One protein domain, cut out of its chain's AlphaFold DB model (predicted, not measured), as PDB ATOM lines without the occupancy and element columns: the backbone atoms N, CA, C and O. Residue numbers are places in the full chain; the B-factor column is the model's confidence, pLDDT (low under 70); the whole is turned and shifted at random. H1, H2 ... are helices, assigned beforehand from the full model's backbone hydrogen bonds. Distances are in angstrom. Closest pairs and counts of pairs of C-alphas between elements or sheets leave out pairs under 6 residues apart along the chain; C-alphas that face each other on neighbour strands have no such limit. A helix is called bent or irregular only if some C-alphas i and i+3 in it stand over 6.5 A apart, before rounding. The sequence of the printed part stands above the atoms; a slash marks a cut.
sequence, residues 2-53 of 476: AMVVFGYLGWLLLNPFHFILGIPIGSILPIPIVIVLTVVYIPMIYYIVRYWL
ATOM      1  N   ALA A   2     223.022 153.740 217.138       73.81
ATOM      2  CA  ALA A   2     221.596 153.531 216.827       73.81
ATOM      3  C   ALA A   2     220.636 153.722 218.025       73.81
ATOM      4  O   ALA A   2     219.659 154.447 217.909       73.81
ATOM      5  N   MET A   3     220.945 153.154 219.197       78.44
ATOM      6  CA  MET A   3     220.097 153.280 220.397       78.44
ATOM      7  C   MET A   3     219.870 154.736 220.845       78.44
ATOM      8  O   MET A   3     218.773 155.078 221.267       78.44
ATOM      9  N   VAL A   4     220.890 155.593 220.736       83.12
ATOM     10  CA  VAL A   4     220.798 157.008 221.137       83.12
ATOM     11  C   VAL A   4     219.957 157.790 220.130       83.12
ATOM     12  O   VAL A   4     219.106 158.579 220.521       83.12
ATOM     13  N   VAL A   5     220.150 157.526 218.835       83.31
ATOM     14  CA  VAL A   5     219.417 158.202 217.754       83.31
ATOM     15  C   VAL A   5     217.936 157.815 217.764       83.31
ATOM     16  O   VAL A   5     217.077 158.692 217.777       83.31
ATOM     17  N   PHE A   6     217.621 156.518 217.833       87.19
ATOM     18  CA  PHE A   6     216.231 156.051 217.908       87.19
ATOM     19  C   PHE A   6     215.561 156.440 219.229       87.19
ATOM     20  O   PHE A   6     214.385 156.796 219.234       87.19
ATOM     21  N   GLY A   7     216.309 156.430 220.337       87.00
ATOM     22  CA  GLY A   7     215.815 156.898 221.628       87.00
ATOM     23  C   GLY A   7     215.455 158.384 221.611       87.00
ATOM     24  O   GLY A   7     214.424 158.761 222.162       87.00
ATOM     25  N   TYR A   8     216.263 159.219 220.955       90.25
ATOM     26  CA  TYR A   8     215.996 160.649 220.823       90.25
ATOM     27  C   TYR A   8     214.791 160.923 219.920       90.25
ATOM     28  O   TYR A   8     213.929 161.730 220.263       90.25
ATOM     29  N   LEU A   9     214.686 160.202 218.801       88.19
ATOM     30  CA  LEU A   9     213.539 160.313 217.902       88.19
ATOM     31  C   LEU A   9     212.236 159.930 218.624       88.19
ATOM     32  O   LEU A   9     211.252 160.661 218.557       88.19
ATOM     33  N   GLY A  10     212.251 158.830 219.386       87.81
ATOM     34  CA  GLY A  10     211.121 158.426 220.225       87.81
ATOM     35  C   GLY A  10     210.790 159.455 221.311       87.81
ATOM     36  O   GLY A  10     209.620 159.764 221.516       87.81
ATOM     37  N   TRP A  11     211.806 160.039 221.955       89.38
ATOM     38  CA  TRP A  11     211.642 161.086 222.971       89.38
ATOM     39  C   TRP A  11     210.963 162.352 222.438       89.38
ATOM     40  O   TRP A  11     210.222 162.992 223.182       89.38
ATOM     41  N   LEU A  12     211.192 162.709 221.170       89.12
ATOM     42  CA  LEU A  12     210.539 163.848 220.520       89.12
ATOM     43  C   LEU A  12     209.123 163.518 220.030       89.12
ATOM     44  O   LEU A  12     208.211 164.330 220.183       89.12
ATOM     45  N   LEU A  13     208.925 162.332 219.450       87.94
ATOM     46  CA  LEU A  13     207.659 161.953 218.813       87.94
ATOM     47  C   LEU A  13     206.579 161.506 219.808       87.94
ATOM     48  O   LEU A  13     205.396 161.694 219.538       87.94
ATOM     49  N   LEU A  14     206.974 160.936 220.950       86.88
ATOM     50  CA  LEU A  14     206.067 160.370 221.961       86.88
ATOM     51  C   LEU A  14     206.038 161.184 223.263       86.88
ATOM     52  O   LEU A  14     205.630 160.685 224.310       86.88
ATOM     53  N   ASN A  15     206.506 162.431 223.225       86.25
ATOM     54  CA  ASN A  15     206.601 163.256 224.419       86.25
ATOM     55  C   ASN A  15     205.215 163.673 224.963       86.25
ATOM     56  O   ASN A  15     204.383 164.124 224.176       86.25
ATOM     57  N   PRO A  16     204.962 163.645 226.286       84.31
ATOM     58  CA  PRO A  16     203.709 164.143 226.868       84.31
ATOM     59  C   PRO A  16     203.398 165.618 226.555       84.31
ATOM     60  O   PRO A  16     202.233 166.008 226.610       84.31
ATOM     61  N   PHE A  17     204.385 166.434 226.157       83.81
ATOM     62  CA  PHE A  17     204.129 167.799 225.674       83.81
ATOM     63  C   PHE A  17     203.206 167.859 224.444       83.81
ATOM     64  O   PHE A  17     202.538 168.873 224.259       83.81
ATOM     65  N   HIS A  18     203.092 166.779 223.657       84.00
ATOM     66  CA  HIS A  18     202.094 166.673 222.582       84.00
ATOM     67  C   HIS A  18     200.664 166.828 223.108       84.00
ATOM     68  O   HIS A  18     199.869 167.570 222.536       84.00
ATOM     69  N   PHE A  19     200.361 166.213 224.254       83.81
ATOM     70  CA  PHE A  19     199.048 166.308 224.895       83.81
ATOM     71  C   PHE A  19     198.782 167.709 225.459       83.81
ATOM     72  O   PHE A  19     197.682 168.234 225.328       83.81
ATOM     73  N   ILE A  20     199.809 168.339 226.039       83.88
ATOM     74  CA  ILE A  20     199.715 169.675 226.652       83.88
ATOM     75  C   ILE A  20     199.465 170.765 225.597       83.88
ATOM     76  O   ILE A  20     198.781 171.744 225.873       83.88
ATOM     77  N   LEU A  21     200.000 170.594 224.386       83.00
ATOM     78  CA  LEU A  21     199.884 171.562 223.290       83.00
ATOM     79  C   LEU A  21     198.727 171.259 222.325       83.00
ATOM     80  O   LEU A  21     198.536 172.004 221.367       83.00
ATOM     81  N   GLY A  22     197.982 170.167 222.538       84.69
ATOM     82  CA  GLY A  22     196.905 169.732 221.639       84.69
ATOM     83  C   GLY A  22     197.393 169.275 220.258       84.69
ATOM     84  O   GLY A  22     196.635 169.315 219.290       84.69
ATOM     85  N   ILE A  23     198.657 168.864 220.152       85.19
ATOM     86  CA  ILE A  23     199.299 168.458 218.901       85.19
ATOM     87  C   ILE A  23     199.193 166.925 218.762       85.19
ATOM     88  O   ILE A  23     199.424 166.206 219.739       85.19
ATOM     89  N   PRO A  24     198.855 166.381 217.575       85.38
ATOM     90  CA  PRO A  24     198.798 164.936 217.377       85.38
ATOM     91  C   PRO A  24     200.170 164.279 217.588       85.38
ATOM     92  O   PRO A  24     201.185 164.716 217.033       85.38
ATOM     93  N   ILE A  25     200.177 163.192 218.366       83.44
ATOM     94  CA  ILE A  25     201.362 162.380 218.672       83.44
ATOM     95  C   ILE A  25     202.012 161.905 217.364       83.44
ATOM     96  O   ILE A  25     201.328 161.414 216.467       83.44
ATOM     97  N   GLY A  26     203.338 162.036 217.259       78.88
ATOM     98  CA  GLY A  26     204.100 161.670 216.058       78.88
ATOM     99  C   GLY A  26     204.348 162.811 215.066       78.88
ATOM    100  O   GLY A  26     205.031 162.601 214.065       78.88
ATOM    101  N   SER A  27     203.849 164.019 215.337       83.62
ATOM    102  CA  SER A  27     204.232 165.223 214.592       83.62
ATOM    103  C   SER A  27     205.444 165.930 215.223       83.62
ATOM    104  O   SER A  27     205.909 165.570 216.306       83.62
ATOM    105  N   ILE A  28     206.024 166.905 214.519       83.75
ATOM    106  CA  ILE A  28     207.211 167.638 214.986       83.75
ATOM    107  C   ILE A  28     206.759 168.770 215.916       83.75
ATOM    108  O   ILE A  28     205.966 169.621 215.520       83.75
ATOM    109  N   LEU A  29     207.277 168.789 217.148       85.12
ATOM    110  CA  LEU A  29     207.007 169.857 218.114       85.12
ATOM    111  C   LEU A  29     207.606 171.204 217.654       85.12
ATOM    112  O   LEU A  29     208.616 171.216 216.945       85.12
ATOM    113  N   PRO A  30     207.046 172.348 218.091       88.75
ATOM    114  CA  PRO A  30     207.611 173.666 217.809       88.75
ATOM    115  C   PRO A  30     209.086 173.772 218.222       88.75
ATOM    116  O   PRO A  30     209.474 173.292 219.291       88.75
ATOM    117  N   ILE A  31     209.895 174.461 217.409       87.25
ATOM    118  CA  ILE A  31     211.357 174.592 217.581       87.25
ATOM    119  C   ILE A  31     211.782 174.966 219.019       87.25
ATOM    120  O   ILE A  31     212.692 174.315 219.536       87.25
ATOM    121  N   PRO A  32     211.139 175.927 219.717       88.88
ATOM    122  CA  PRO A  32     211.541 176.290 221.080       88.88
ATOM    123  C   PRO A  32     211.427 175.121 222.069       88.88
ATOM    124  O   PRO A  32     212.271 174.948 222.943       88.88
ATOM    125  N   ILE A  33     210.400 174.288 221.904       87.31
ATOM    126  CA  ILE A  33     210.108 173.151 222.782       87.31
ATOM    127  C   ILE A  33     211.051 171.995 222.472       87.31
ATOM    128  O   ILE A  33     211.549 171.347 223.390       87.31
ATOM    129  N   VAL A  34     211.363 171.784 221.191       88.25
ATOM    130  CA  VAL A  34     212.384 170.817 220.778       88.25
ATOM    131  C   VAL A  34     213.713 171.142 221.452       88.25
ATOM    132  O   VAL A  34     214.272 170.255 222.082       88.25
ATOM    133  N   ILE A  35     214.169 172.402 221.422       90.25
ATOM    134  CA  ILE A  35     215.432 172.817 222.060       90.25
ATOM    135  C   ILE A  35     215.442 172.466 223.555       90.25
ATOM    136  O   ILE A  35     216.397 171.854 224.034       90.25
ATOM    137  N   VAL A  36     214.371 172.793 224.286       90.31
ATOM    138  CA  VAL A  36     214.252 172.467 225.719       90.31
ATOM    139  C   VAL A  36     214.313 170.953 225.947       90.31
ATOM    140  O   VAL A  36     215.057 170.480 226.807       90.31
ATOM    141  N   LEU A  37     213.590 170.174 225.141       90.69
ATOM    142  CA  LEU A  37     213.583 168.716 225.237       90.69
ATOM    143  C   LEU A  37     214.940 168.097 224.903       90.69
ATOM    144  O   LEU A  37     215.313 167.109 225.534       90.69
ATOM    145  N   THR A  38     215.691 168.670 223.962       90.81
ATOM    146  CA  THR A  38     217.054 168.244 223.633       90.81
ATOM    147  C   THR A  38     218.009 168.505 224.793       90.81
ATOM    148  O   THR A  38     218.771 167.611 225.164       90.81
ATOM    149  N   VAL A  39     217.939 169.693 225.403       93.31
ATOM    150  CA  VAL A  39     218.782 170.074 226.551       93.31
ATOM    151  C   VAL A  39     218.555 169.140 227.741       93.31
ATOM    152  O   VAL A  39     219.512 168.784 228.424       93.31
ATOM    153  N   VAL A  40     217.320 168.678 227.956       90.69
ATOM    154  CA  VAL A  40     216.992 167.694 229.005       90.69
ATOM    155  C   VAL A  40     217.417 166.274 228.614       90.69
ATOM    156  O   VAL A  40     217.913 165.513 229.449       90.69
ATOM    157  N   TYR A  41     217.255 165.899 227.344       89.88
ATOM    158  CA  TYR A  41     217.532 164.541 226.881       89.88
ATOM    159  C   TYR A  41     219.019 164.181 226.938       89.88
ATOM    160  O   TYR A  41     219.361 163.076 227.356       89.88
ATOM    161  N   ILE A  42     219.906 165.102 226.545       88.75
ATOM    162  CA  ILE A  42     221.361 164.872 226.481       88.75
ATOM    163  C   ILE A  42     221.949 164.365 227.817       88.75
ATOM    164  O   ILE A  42     222.575 163.299 227.818       88.75
ATOM    165  N   PRO A  43     221.765 165.043 228.969       91.88
ATOM    166  CA  PRO A  43     222.298 164.562 230.241       91.88
ATOM    167  C   PRO A  43     221.608 163.272 230.702       91.88
ATOM    168  O   PRO A  43     222.271 162.379 231.231       91.88
ATOM    169  N   MET A  44     220.302 163.129 230.453       89.56
ATOM    170  CA  MET A  44     219.544 161.932 230.820       89.56
ATOM    171  C   MET A  44     220.063 160.686 230.086       89.56
ATOM    172  O   MET A  44     220.380 159.679 230.725       89.56
ATOM    173  N   ILE A  45     220.204 160.747 228.758       88.06
ATOM    174  CA  ILE A  45     220.684 159.607 227.968       88.06
ATOM    175  C   ILE A  45     222.147 159.293 228.279       88.06
ATOM    176  O   ILE A  45     222.512 158.120 228.360       88.06
ATOM    177  N   TYR A  46     222.970 160.314 228.542       89.31
ATOM    178  CA  TYR A  46     224.348 160.127 228.990       89.31
ATOM    179  C   TYR A  46     224.414 159.322 230.295       89.31
ATOM    180  O   TYR A  46     225.156 158.339 230.377       89.31
ATOM    181  N   TYR A  47     223.598 159.671 231.296       89.62
ATOM    182  CA  TYR A  47     223.538 158.935 232.562       89.62
ATOM    183  C   TYR A  47     223.034 157.501 232.388       89.62
ATOM    184  O   TYR A  47     223.629 156.579 232.949       89.62
ATOM    185  N   ILE A  48     221.986 157.294 231.585       86.94
ATOM    186  CA  ILE A  48     221.426 155.962 231.314       86.94
ATOM    187  C   ILE A  48     222.461 155.071 230.628       86.94
ATOM    188  O   ILE A  48     222.688 153.945 231.069       86.94
ATOM    189  N   VAL A  49     223.135 155.576 229.592       84.88
ATOM    190  CA  VAL A  49     224.176 154.826 228.880       84.88
ATOM    191  C   VAL A  49     225.353 154.531 229.808       84.88
ATOM    192  O   VAL A  49     225.825 153.399 229.843       84.88
ATOM    193  N   ARG A  50     225.799 155.497 230.623       83.69
ATOM    194  CA  ARG A  50     226.899 155.291 231.579       83.69
ATOM    195  C   ARG A  50     226.543 154.272 232.663       83.69
ATOM    196  O   ARG A  50     227.383 153.455 233.038       83.69
ATOM    197  N   TYR A  51     225.310 154.296 233.162       84.06
ATOM    198  CA  TYR A  51     224.804 153.313 234.120       84.06
ATOM    199  C   TYR A  51     224.686 151.918 233.491       84.06
ATOM    200  O   TYR A  51     225.122 150.926 234.078       84.06
ATOM    201  N   TRP A  52     224.168 151.839 232.265       80.81
ATOM    202  CA  TRP A  52     224.096 150.599 231.498       80.81
ATOM    203  C   TRP A  52     225.489 150.014 231.223       80.81
ATOM    204  O   TRP A  52     225.715 148.833 231.461       80.81
ATOM    205  N   LEU A  53     226.466 150.839 230.837       77.38
ATOM    206  CA  LEU A  53     227.857 150.409 230.668       77.38
ATOM    207  C   LEU A  53     228.447 149.890 231.986       77.38
ATOM    208  O   LEU A  53     228.980 148.788 232.012       77.38
TER     209      LEU A  53
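What this domain is: This is residues 2 to 53 of the 476 residues of the protein "VWA domain-containing protein" of Candidatus Lokiarchaeota archaeon (UniProt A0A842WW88). One long helix, H3, makes most of the length of this domain, and a shorter helix, H1, runs back beside it, the two meeting near the end of H1 and the beginning of H3 and opening from there as a narrow V. At the closed end of the V, residues 14 to 30 form a looping head that holds the very short helix H2. The printed part has 52 residues with three named helices in the order H1, H2, H3 and no named strand, and its class is all helix. It is only just compact, close to loose, with a radius of gyration of the C-alphas of 11.8 A, and its outline is a rod spanning 37 by 18 by 15 A.

Where its parts are: The longest helix, H3, holds residues 31 to 53 and measures 32.1 A from first to last C-alpha. It begins at C-alpha 31, (211.357, 174.592, 217.581), and ends at C-alpha 53, (227.857, 150.409, 230.668). H1 holds residues 2 to 13, begins at C-alpha 2, (221.596, 153.531, 216.827), and is 16.4 A long. H2 is a single short turn, residues 17 to 20, with C-alpha 17 at (204.129, 167.799, 225.674).

How they stand to each other: H3 has a kink of 29 degrees near residue 40. It is neither bent nor irregular, but only just: C-alphas 40 and 43 are 6.3 A apart. H1 and H3 touch, with 5 pairs of C-alphas within 8 A. Their closest C-alphas are those of Leu 12 and Val 34, 7.2 A apart. They run opposite ways at a steep tilt of 37 degrees, only just past shallow, and their centres are 10.0 A apart. H2 touches no helix: it is apart from H1 and apart from H3. In H1 every O i to N i+4 pair is within hydrogen-bond range, in H3 17 of 19 are, and H2 is too short for such a pair, though its one O i to N i+3 pair is within range.

The domain as a whole: The two C-alphas farthest apart are those of Gly 22 and Leu 53, at 37.6 A, while those of Ala 2 and Leu 53, the first and last printed, are 15.5 A apart. The printed part has no cut from residue 2 to residue 53. The link from H1 to H2 is tight, with 3 residues, and the link from H2 to H3 is short, with 10 residues; no link is long. The mean pLDDT of the printed part is 86.2, and no printed residue is under 70.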